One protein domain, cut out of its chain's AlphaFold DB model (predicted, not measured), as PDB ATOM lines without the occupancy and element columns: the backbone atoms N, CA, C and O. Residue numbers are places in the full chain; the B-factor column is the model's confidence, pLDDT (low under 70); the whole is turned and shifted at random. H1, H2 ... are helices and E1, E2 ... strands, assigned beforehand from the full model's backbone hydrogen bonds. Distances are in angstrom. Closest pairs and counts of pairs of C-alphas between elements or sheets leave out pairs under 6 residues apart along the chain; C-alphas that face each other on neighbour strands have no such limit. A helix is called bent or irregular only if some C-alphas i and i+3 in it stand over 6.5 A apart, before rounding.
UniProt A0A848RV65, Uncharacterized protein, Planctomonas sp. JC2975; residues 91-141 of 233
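AT A GLANCE: This is residues 91 to 141 of the 233 residues of an uncharacterized protein of Planctomonas sp. JC2975 (UniProt A0A848RV65). A small, elongated domain has a two-stranded hairpin, E1 and E2, toward one end, a helix, H1, beyond it, and a second helix, H2, that sets off from beside H1 about perpendicular to it. The last stretch, residues 135 to 141, of which 135 to 139 belong to H2, sticks out free. You have 51 residues printed, with two named strands and then two named helices in the order E1, E2, H1, H2; the sheet has the order E1 - E2 and is antiparallel. The class is mixed, helices and strands, though under half of the residues are in named elements. The whole is only just compact, close to loose, with a radius of gyration of the C-alphas of 11.4 A, and it spans 34 by 22 by 16 A.

IN THESE COORDINATES: Start at Arg 91 and go on to C-alpha 97 at (40.384, 29.407, -47.542), where strand E1 begins; it covers residues 97 to 99 and is 6.6 A long. Strand E2 follows at residues 104 to 106, 6.0 A long. Look next for C-alpha 118 at (40.388, 33.419, -36.152), the start of helix H1, which takes residues 118 to 126 over 14.1 A. H1 is irregular, with C-alphas 122 and 125 at 7.3 A from each other. Helix H2 takes residues 130 to 139 over 14.2 A and ends at C-alpha 139, (22.777, 24.893, -27.115).

HOW THE PARTS SIT: Begin with E1 and E2, antiparallel neighbours that form a hairpin, with 139 degrees between their directions. The C-alphas of Trp 98 and Trp 105 face each other at 4.6 A. Look at N 97 and O 106, within hydrogen-bond range at 2.8 A, and at N 106 and O 97, at 2.9 A. Farther along, E1 and H1 are apart, but only just, their closest C-alphas being 8.5 A from each other. H1 and H2 touch, and their closest C-alphas are those of Cys 120 and Arg 130, 4.8 A apart. Their lines are about perpendicular, at 79 degrees. H2 is apart from both E1 and E2. In H2 each O i to N i+4 pair is within hydrogen-bond range, while in H1 3 of 5 are.

THE WHOLE: The two C-alphas farthest apart are those of Asp 93 and Gln 140, 35.0 A from each other. Residues 91 to 141 run without a cut. The links from E1 to E2 and from H1 to H2 are tight; the link from E2 to H1, with 11 residues between them, is long. In this predicted model the mean pLDDT of the printed part is 89.7, and Lys 113 is the one printed residue under 70.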
ATOM      1  N   ARG A  91      42.910  27.388 -51.542       86.19
ATOM      2  CA  ARG A  91      41.709  28.140 -51.919       86.19
ATOM      3  C   ARG A  91      40.788  27.293 -52.796       86.19
ATOM      4  O   ARG A  91      41.300  26.470 -53.557       86.19
ATOM      5  N   ASP A  92      39.479  27.477 -52.666       82.81
ATOM      6  CA  ASP A  92      38.484  26.929 -53.596       82.81
ATOM      7  C   ASP A  92      38.211  27.893 -54.769       82.81
ATOM      8  O   ASP A  92      38.823  28.962 -54.864       82.81
ATOM      9  N   ASP A  93      37.291  27.516 -55.662       83.44
ATOM     10  CA  ASP A  93      36.917  28.311 -56.842       83.44
ATOM     11  C   ASP A  93      36.272  29.661 -56.475       83.44
ATOM     12  O   ASP A  93      36.333  30.612 -57.252       83.44
ATOM     13  N   ALA A  94      35.691  29.770 -55.275       85.00
ATOM     14  CA  ALA A  94      35.131  31.006 -54.731       85.00
ATOM     15  C   ALA A  94      36.181  31.859 -53.989       85.00
ATOM     16  O   ALA A  94      35.865  32.929 -53.465       85.00
ATOM     17  N   GLY A  95      37.436  31.402 -53.926       86.94
ATOM     18  CA  GLY A  95      38.528  32.064 -53.217       86.94
ATOM     19  C   GLY A  95      38.518  31.855 -51.698       86.94
ATOM     20  O   GLY A  95      39.390  32.413 -51.016       86.94
ATOM     21  N   ALA A  96      37.592  31.051 -51.164       89.94
ATOM     22  CA  ALA A  96      37.518  30.715 -49.748       89.94
ATOM     23  C   ALA A  96      38.734  29.880 -49.332       89.94
ATOM     24  O   ALA A  96      39.245  29.058 -50.091       89.94
ATOM     25  N   ARG A  97      39.218  30.093 -48.109       89.75
ATOM     26  CA  ARG A  97      40.384  29.407 -47.542       89.75
ATOM     27  C   ARG A  97      39.954  28.219 -46.689       89.75
ATOM     28  O   ARG A  97      38.962  28.278 -45.968       89.75
ATOM     29  N   TRP A  98      40.745  27.151 -46.723       86.62
ATOM     30  CA  TRP A  98      40.525  25.975 -45.880       86.62
ATOM     31  C   TRP A  98      41.111  26.152 -44.471       86.62
ATOM     32  O   TRP A  98      42.314  26.382 -44.312       86.62
ATOM     33  N   CYS A  99      40.288  25.969 -43.435       86.88
ATOM     34  CA  CYS A  99      40.751  25.833 -42.055       86.88
ATOM     35  C   CYS A  99      40.929  24.353 -41.704       86.88
ATOM     36  O   CYS A  99      39.956  23.612 -41.618       86.88
ATOM     37  N   HIS A 100      42.159  23.928 -41.416       81.56
ATOM     38  CA  HIS A 100      42.454  22.527 -41.087       81.56
ATOM     39  C   HIS A 100      42.042  22.094 -39.669       81.56
ATOM     40  O   HIS A 100      42.196  20.925 -39.339       81.56
ATOM     41  N   VAL A 101      41.564  23.021 -38.828       84.12
ATOM     42  CA  VAL A 101      41.159  22.734 -37.439       84.12
ATOM     43  C   VAL A 101      39.663  22.438 -37.337       84.12
ATOM     44  O   VAL A 101      39.276  21.468 -36.699       84.12
ATOM     45  N   CYS A 102      38.814  23.265 -37.954       86.94
ATOM     46  CA  CYS A 102      37.373  23.000 -38.036       86.94
ATOM     47  C   CYS A 102      36.958  22.293 -39.326       86.94
ATOM     48  O   CYS A 102      35.785  21.990 -39.485       86.94
ATOM     49  N   GLU A 103      37.898  22.071 -40.242       86.44
ATOM     50  CA  GLU A 103      37.660  21.413 -41.524       86.44
ATOM     51  C   GLU A 103      36.539  22.080 -42.340       86.44
ATOM     52  O   GLU A 103      35.599  21.433 -42.790       86.44
ATOM     53  N   GLN A 104      36.629  23.404 -42.508       87.06
ATOM     54  CA  GLN A 104      35.659  24.198 -43.272       87.06
ATOM     55  C   GLN A 104      36.361  25.112 -44.279       87.06
ATOM     56  O   GLN A 104      37.444  25.644 -44.000       87.06
ATOM     57  N   TRP A 105      35.702  25.335 -45.417       91.00
ATOM     58  CA  TRP A 105      36.004  26.432 -46.335       91.00
ATOM     59  C   TRP A 105      35.354  27.705 -45.804       91.00
ATOM     60  O   TRP A 105      34.151  27.736 -45.562       91.00
ATOM     61  N   LEU A 106      36.154  28.739 -45.566       91.75
ATOM     62  CA  LEU A 106      35.707  29.984 -44.950       91.75
ATOM     63  C   LEU A 106      36.219  31.183 -45.755       91.75
ATOM     64  O   LEU A 106      37.266  31.114 -46.402       91.75
ATOM     65  N   ALA A 107      35.489  32.294 -45.713       93.31
ATOM     66  CA  ALA A 107      35.898  33.529 -46.376       93.31
ATOM     67  C   ALA A 107      37.251  34.038 -45.840       93.31
ATOM     68  O   ALA A 107      37.601  33.783 -44.690       93.31
ATOM     69  N   GLU A 108      37.999  34.803 -46.646       90.75
ATOM     70  CA  GLU A 108      39.312  35.358 -46.255       90.75
ATOM     71  C   GLU A 108      39.261  36.109 -44.918       90.75
ATOM     72  O   GLU A 108      40.175  35.984 -44.109       90.75
ATOM     73  N   VAL A 109      38.165  36.830 -44.664       92.38
ATOM     74  CA  VAL A 109      37.943  37.630 -43.446       92.38
ATOM     75  C   VAL A 109      37.923  36.793 -42.163       92.38
ATOM     76  O   VAL A 109      38.154  37.318 -41.080       92.38
ATOM     77  N   GLU A 110      37.675  35.488 -42.280       94.06
ATOM     78  CA  GLU A 110      37.655  34.550 -41.157       94.06
ATOM     79  C   GLU A 110      39.065  34.085 -40.764       94.06
ATOM     80  O   GLU A 110      39.217  33.314 -39.813       94.06
ATOM     81  N   PHE A 111      40.104  34.520 -41.479       91.50
ATOM     82  CA  PHE A 111      41.494  34.153 -41.235       91.50
ATOM     83  C   PHE A 111      42.354  35.375 -40.929       91.50
ATOM     84  O   PHE A 111      42.107  36.485 -41.387       91.50
ATOM     85  N   ASP A 112      43.428  35.133 -40.185       83.19
ATOM     86  CA  ASP A 112      44.554  36.056 -40.103       83.19
ATOM     87  C   ASP A 112      45.687  35.605 -41.055       83.19
ATOM     88  O   ASP A 112      45.453  35.040 -42.131       83.19
ATOM     89  N   LYS A 113      46.948  35.837 -40.666       69.75
ATOM     90  CA  LYS A 113      48.138  35.401 -41.414       69.75
ATOM     91  C   LYS A 113      48.353  33.876 -41.426       69.75
ATOM     92  O   LYS A 113      49.203  33.408 -42.178       69.75
ATOM     93  N   ALA A 114      47.644  33.087 -40.612       73.31
ATOM     94  CA  ALA A 114      47.801  31.631 -40.538       73.31
ATOM     95  C   ALA A 114      46.692  30.854 -41.259       73.31
ATOM     96  O   ALA A 114      45.629  31.378 -41.571       73.31
ATOM     97  N   ASN A 115      46.922  29.552 -41.463       78.94
ATOM     98  CA  ASN A 115      45.971  28.600 -42.067       78.94
ATOM     99  C   ASN A 115      44.935  28.051 -41.064       78.94
ATOM    100  O   ASN A 115      44.457  26.921 -41.199       78.94
ATOM    101  N   VAL A 116      44.645  28.824 -40.018       87.12
ATOM    102  CA  VAL A 116      43.657  28.523 -38.978       87.12
ATOM    103  C   VAL A 116      42.736  29.727 -38.896       87.12
ATOM    104  O   VAL A 116      43.224  30.855 -38.836       87.12
ATOM    105  N   CYS A 117      41.423  29.503 -38.908       92.62
ATOM    106  CA  CYS A 117      40.479  30.605 -38.788       92.62
ATOM    107  C   CYS A 117      40.584  31.271 -37.407       92.62
ATOM    108  O   CYS A 117      40.911  30.616 -36.409       92.62
ATOM    109  N   ILE A 118      40.284  32.569 -37.348       92.94
ATOM    110  CA  ILE A 118      40.388  33.419 -36.152       92.94
ATOM    111  C   ILE A 118      39.675  32.760 -34.971       92.94
ATOM    112  O   ILE A 118      40.243  32.654 -33.885       92.94
ATOM    113  N   ARG A 119      38.468  32.231 -35.201       91.94
ATOM    114  CA  ARG A 119      37.683  31.567 -34.161       91.94
ATOM    115  C   ARG A 119      38.371  30.315 -33.619       91.94
ATOM    116  O   ARG A 119      38.515  30.208 -32.410       91.94
ATOM    117  N   CYS A 120      38.841  29.402 -34.478       92.50
ATOM    118  CA  CYS A 120      39.573  28.208 -34.026       92.50
ATOM    119  C   CYS A 120      40.830  28.575 -33.232       92.50
ATOM    120  O   CYS A 120      41.140  27.909 -32.252       92.50
ATOM    121  N   ARG A 121      41.535  29.643 -33.626       90.75
ATOM    122  CA  ARG A 121      42.694  30.148 -32.879       90.75
ATOM    123  C   ARG A 121      42.294  30.707 -31.511       90.75
ATOM    124  O   ARG A 121      42.983  30.448 -30.534       90.75
ATOM    125  N   GLN A 122      41.203  31.467 -31.427       90.69
ATOM    126  CA  GLN A 122      40.720  32.025 -30.158       90.69
ATOM    127  C   GLN A 122      40.351  30.929 -29.157       90.69
ATOM    128  O   GLN A 122      40.587  31.091 -27.961       90.69
ATOM    129  N   VAL A 123      39.794  29.817 -29.645       92.88
ATOM    130  CA  VAL A 123      39.295  28.746 -28.778       92.88
ATOM    131  C   VAL A 123      40.288  27.596 -28.566       92.88
ATOM    132  O   VAL A 123      40.016  26.697 -27.772       92.88
ATOM    133  N   SER A 124      41.459  27.621 -29.218       88.38
ATOM    134  CA  SER A 124      42.405  26.494 -29.188       88.38
ATOM    135  C   SER A 124      42.984  26.230 -27.801       88.38
ATOM    136  O   SER A 124      43.226  25.078 -27.447       88.38
ATOM    137  N   ASN A 125      43.165  27.275 -26.989       89.94
ATOM    138  CA  ASN A 125      43.604  27.124 -25.599       89.94
ATOM    139  C   ASN A 125      42.557  26.437 -24.722       89.94
ATOM    140  O   ASN A 125      42.909  25.967 -23.648       89.94
ATOM    141  N   PHE A 126      41.304  26.345 -25.169       92.44
ATOM    142  CA  PHE A 126      40.249  25.641 -24.451       92.44
ATOM    143  C   PHE A 126      40.065  24.204 -24.943       92.44
ATOM    144  O   PHE A 126      39.071  23.585 -24.604       92.44
ATOM    145  N   GLY A 127      40.957  23.673 -25.788       89.06
ATOM    146  CA  GLY A 127      40.800  22.324 -26.345       89.06
ATOM    147  C   GLY A 127      39.596  22.175 -27.284       89.06
ATOM    148  O   GLY A 127      39.148  21.056 -27.525       89.06
ATOM    149  N   LEU A 128      39.069  23.290 -27.800       90.12
ATOM    150  CA  LEU A 128      37.935  23.329 -28.719       90.12
ATOM    151  C   LEU A 128      38.371  23.764 -30.123       90.12
ATOM    152  O   LEU A 128      39.384  24.443 -30.307       90.12
ATOM    153  N   ASN A 129      37.554  23.428 -31.116       91.38
ATOM    154  CA  ASN A 129      37.521  24.092 -32.415       91.38
ATOM    155  C   ASN A 129      36.277  24.994 -32.540       91.38
ATOM    156  O   ASN A 129      35.403  25.013 -31.672       91.38
ATOM    157  N   ARG A 130      36.191  25.745 -33.646       93.62
ATOM    158  CA  ARG A 130      35.062  26.639 -33.951       93.62
ATOM    159  C   ARG A 130      33.705  25.938 -33.843       93.62
ATOM    160  O   ARG A 130      32.820  26.490 -33.207       93.62
ATOM    161  N   LEU A 131      33.561  24.757 -34.444       90.44
ATOM    162  CA  LEU A 131      32.282  24.043 -34.506       90.44
ATOM    163  C   LEU A 131      31.834  23.586 -33.116       90.44
ATOM    164  O   LEU A 131      30.663  23.700 -32.779       90.44
ATOM    165  N   GLN A 132      32.768  23.115 -32.287       92.56
ATOM    166  CA  GLN A 132      32.476  22.724 -30.907       92.56
ATOM    167  C   GLN A 132      32.059  23.927 -30.059       92.56
ATOM    168  O   GLN A 132      31.094  23.846 -29.307       92.56
ATOM    169  N   TRP A 133      32.758  25.055 -30.202       96.50
ATOM    170  CA  TRP A 133      32.401  26.286 -29.501       96.50
ATOM    171  C   TRP A 133      31.031  26.817 -29.944       96.50
ATOM    172  O   TRP A 133      30.212  27.187 -29.108       96.50
ATOM    173  N   GLU A 134      30.757  26.817 -31.253       96.12
ATOM    174  CA  GLU A 134      29.454  27.203 -31.809       96.12
ATOM    175  C   GLU A 134      28.345  26.279 -31.300       96.12
ATOM    176  O   GLU A 134      27.320  26.783 -30.861       96.12
ATOM    177  N   ALA A 135      28.565  24.963 -31.245       95.50
ATOM    178  CA  ALA A 135      27.588  24.017 -30.709       95.50
ATOM    179  C   ALA A 135      27.231  24.294 -29.237       95.50
ATOM    180  O   ALA A 135      26.056  24.239 -28.878       95.50
ATOM    181  N   ILE A 136      28.217  24.641 -28.397       96.56
ATOM    182  CA  ILE A 136      27.967  25.064 -27.007       96.56
ATOM    183  C   ILE A 136      27.112  26.334 -26.993       96.56
ATOM    184  O   ILE A 136      26.142  26.422 -26.244       96.56
ATOM    185  N   PHE A 137      27.440  27.313 -27.840       98.12
ATOM    186  CA  PHE A 137      26.720  28.583 -27.845       98.12
ATOM    187  C   PHE A 137      25.287  28.450 -28.364       98.12
ATOM    188  O   PHE A 137      24.377  29.052 -27.800       98.12
ATOM    189  N   GLU A 138      25.072  27.639 -29.401       97.94
ATOM    190  CA  GLU A 138      23.739  27.330 -29.924       97.94
ATOM    191  C   GLU A 138      22.895  26.580 -28.895       97.94
ATOM    192  O   GLU A 138      21.741  26.939 -28.676       97.94
ATOM    193  N   ALA A 139      23.473  25.599 -28.192       97.38
ATOM    194  CA  ALA A 139      22.777  24.893 -27.115       97.38
ATOM    195  C   ALA A 139      22.361  25.831 -25.965       97.38
ATOM    196  O   ALA A 139      21.360  25.579 -25.297       97.38
ATOM    197  N   GLN A 140      23.087  26.934 -25.762       97.94
ATOM    198  CA  GLN A 140      22.723  28.001 -24.825       97.94
ATOM    199  C   GLN A 140      21.682  28.991 -25.373       97.94
ATOM    200  O   GLN A 140      21.335  29.939 -24.674       97.94
ATOM    201  N   GLY A 141      21.225  28.852 -26.621       98.00
ATOM    202  CA  GLY A 141      20.363  29.844 -27.272       98.00
ATOM    203  C   GLY A 141      21.090  31.146 -27.625       98.00
ATOM    204  O   GLY A 141      20.459  32.193 -27.738       98.00
TER     205      GLY A 141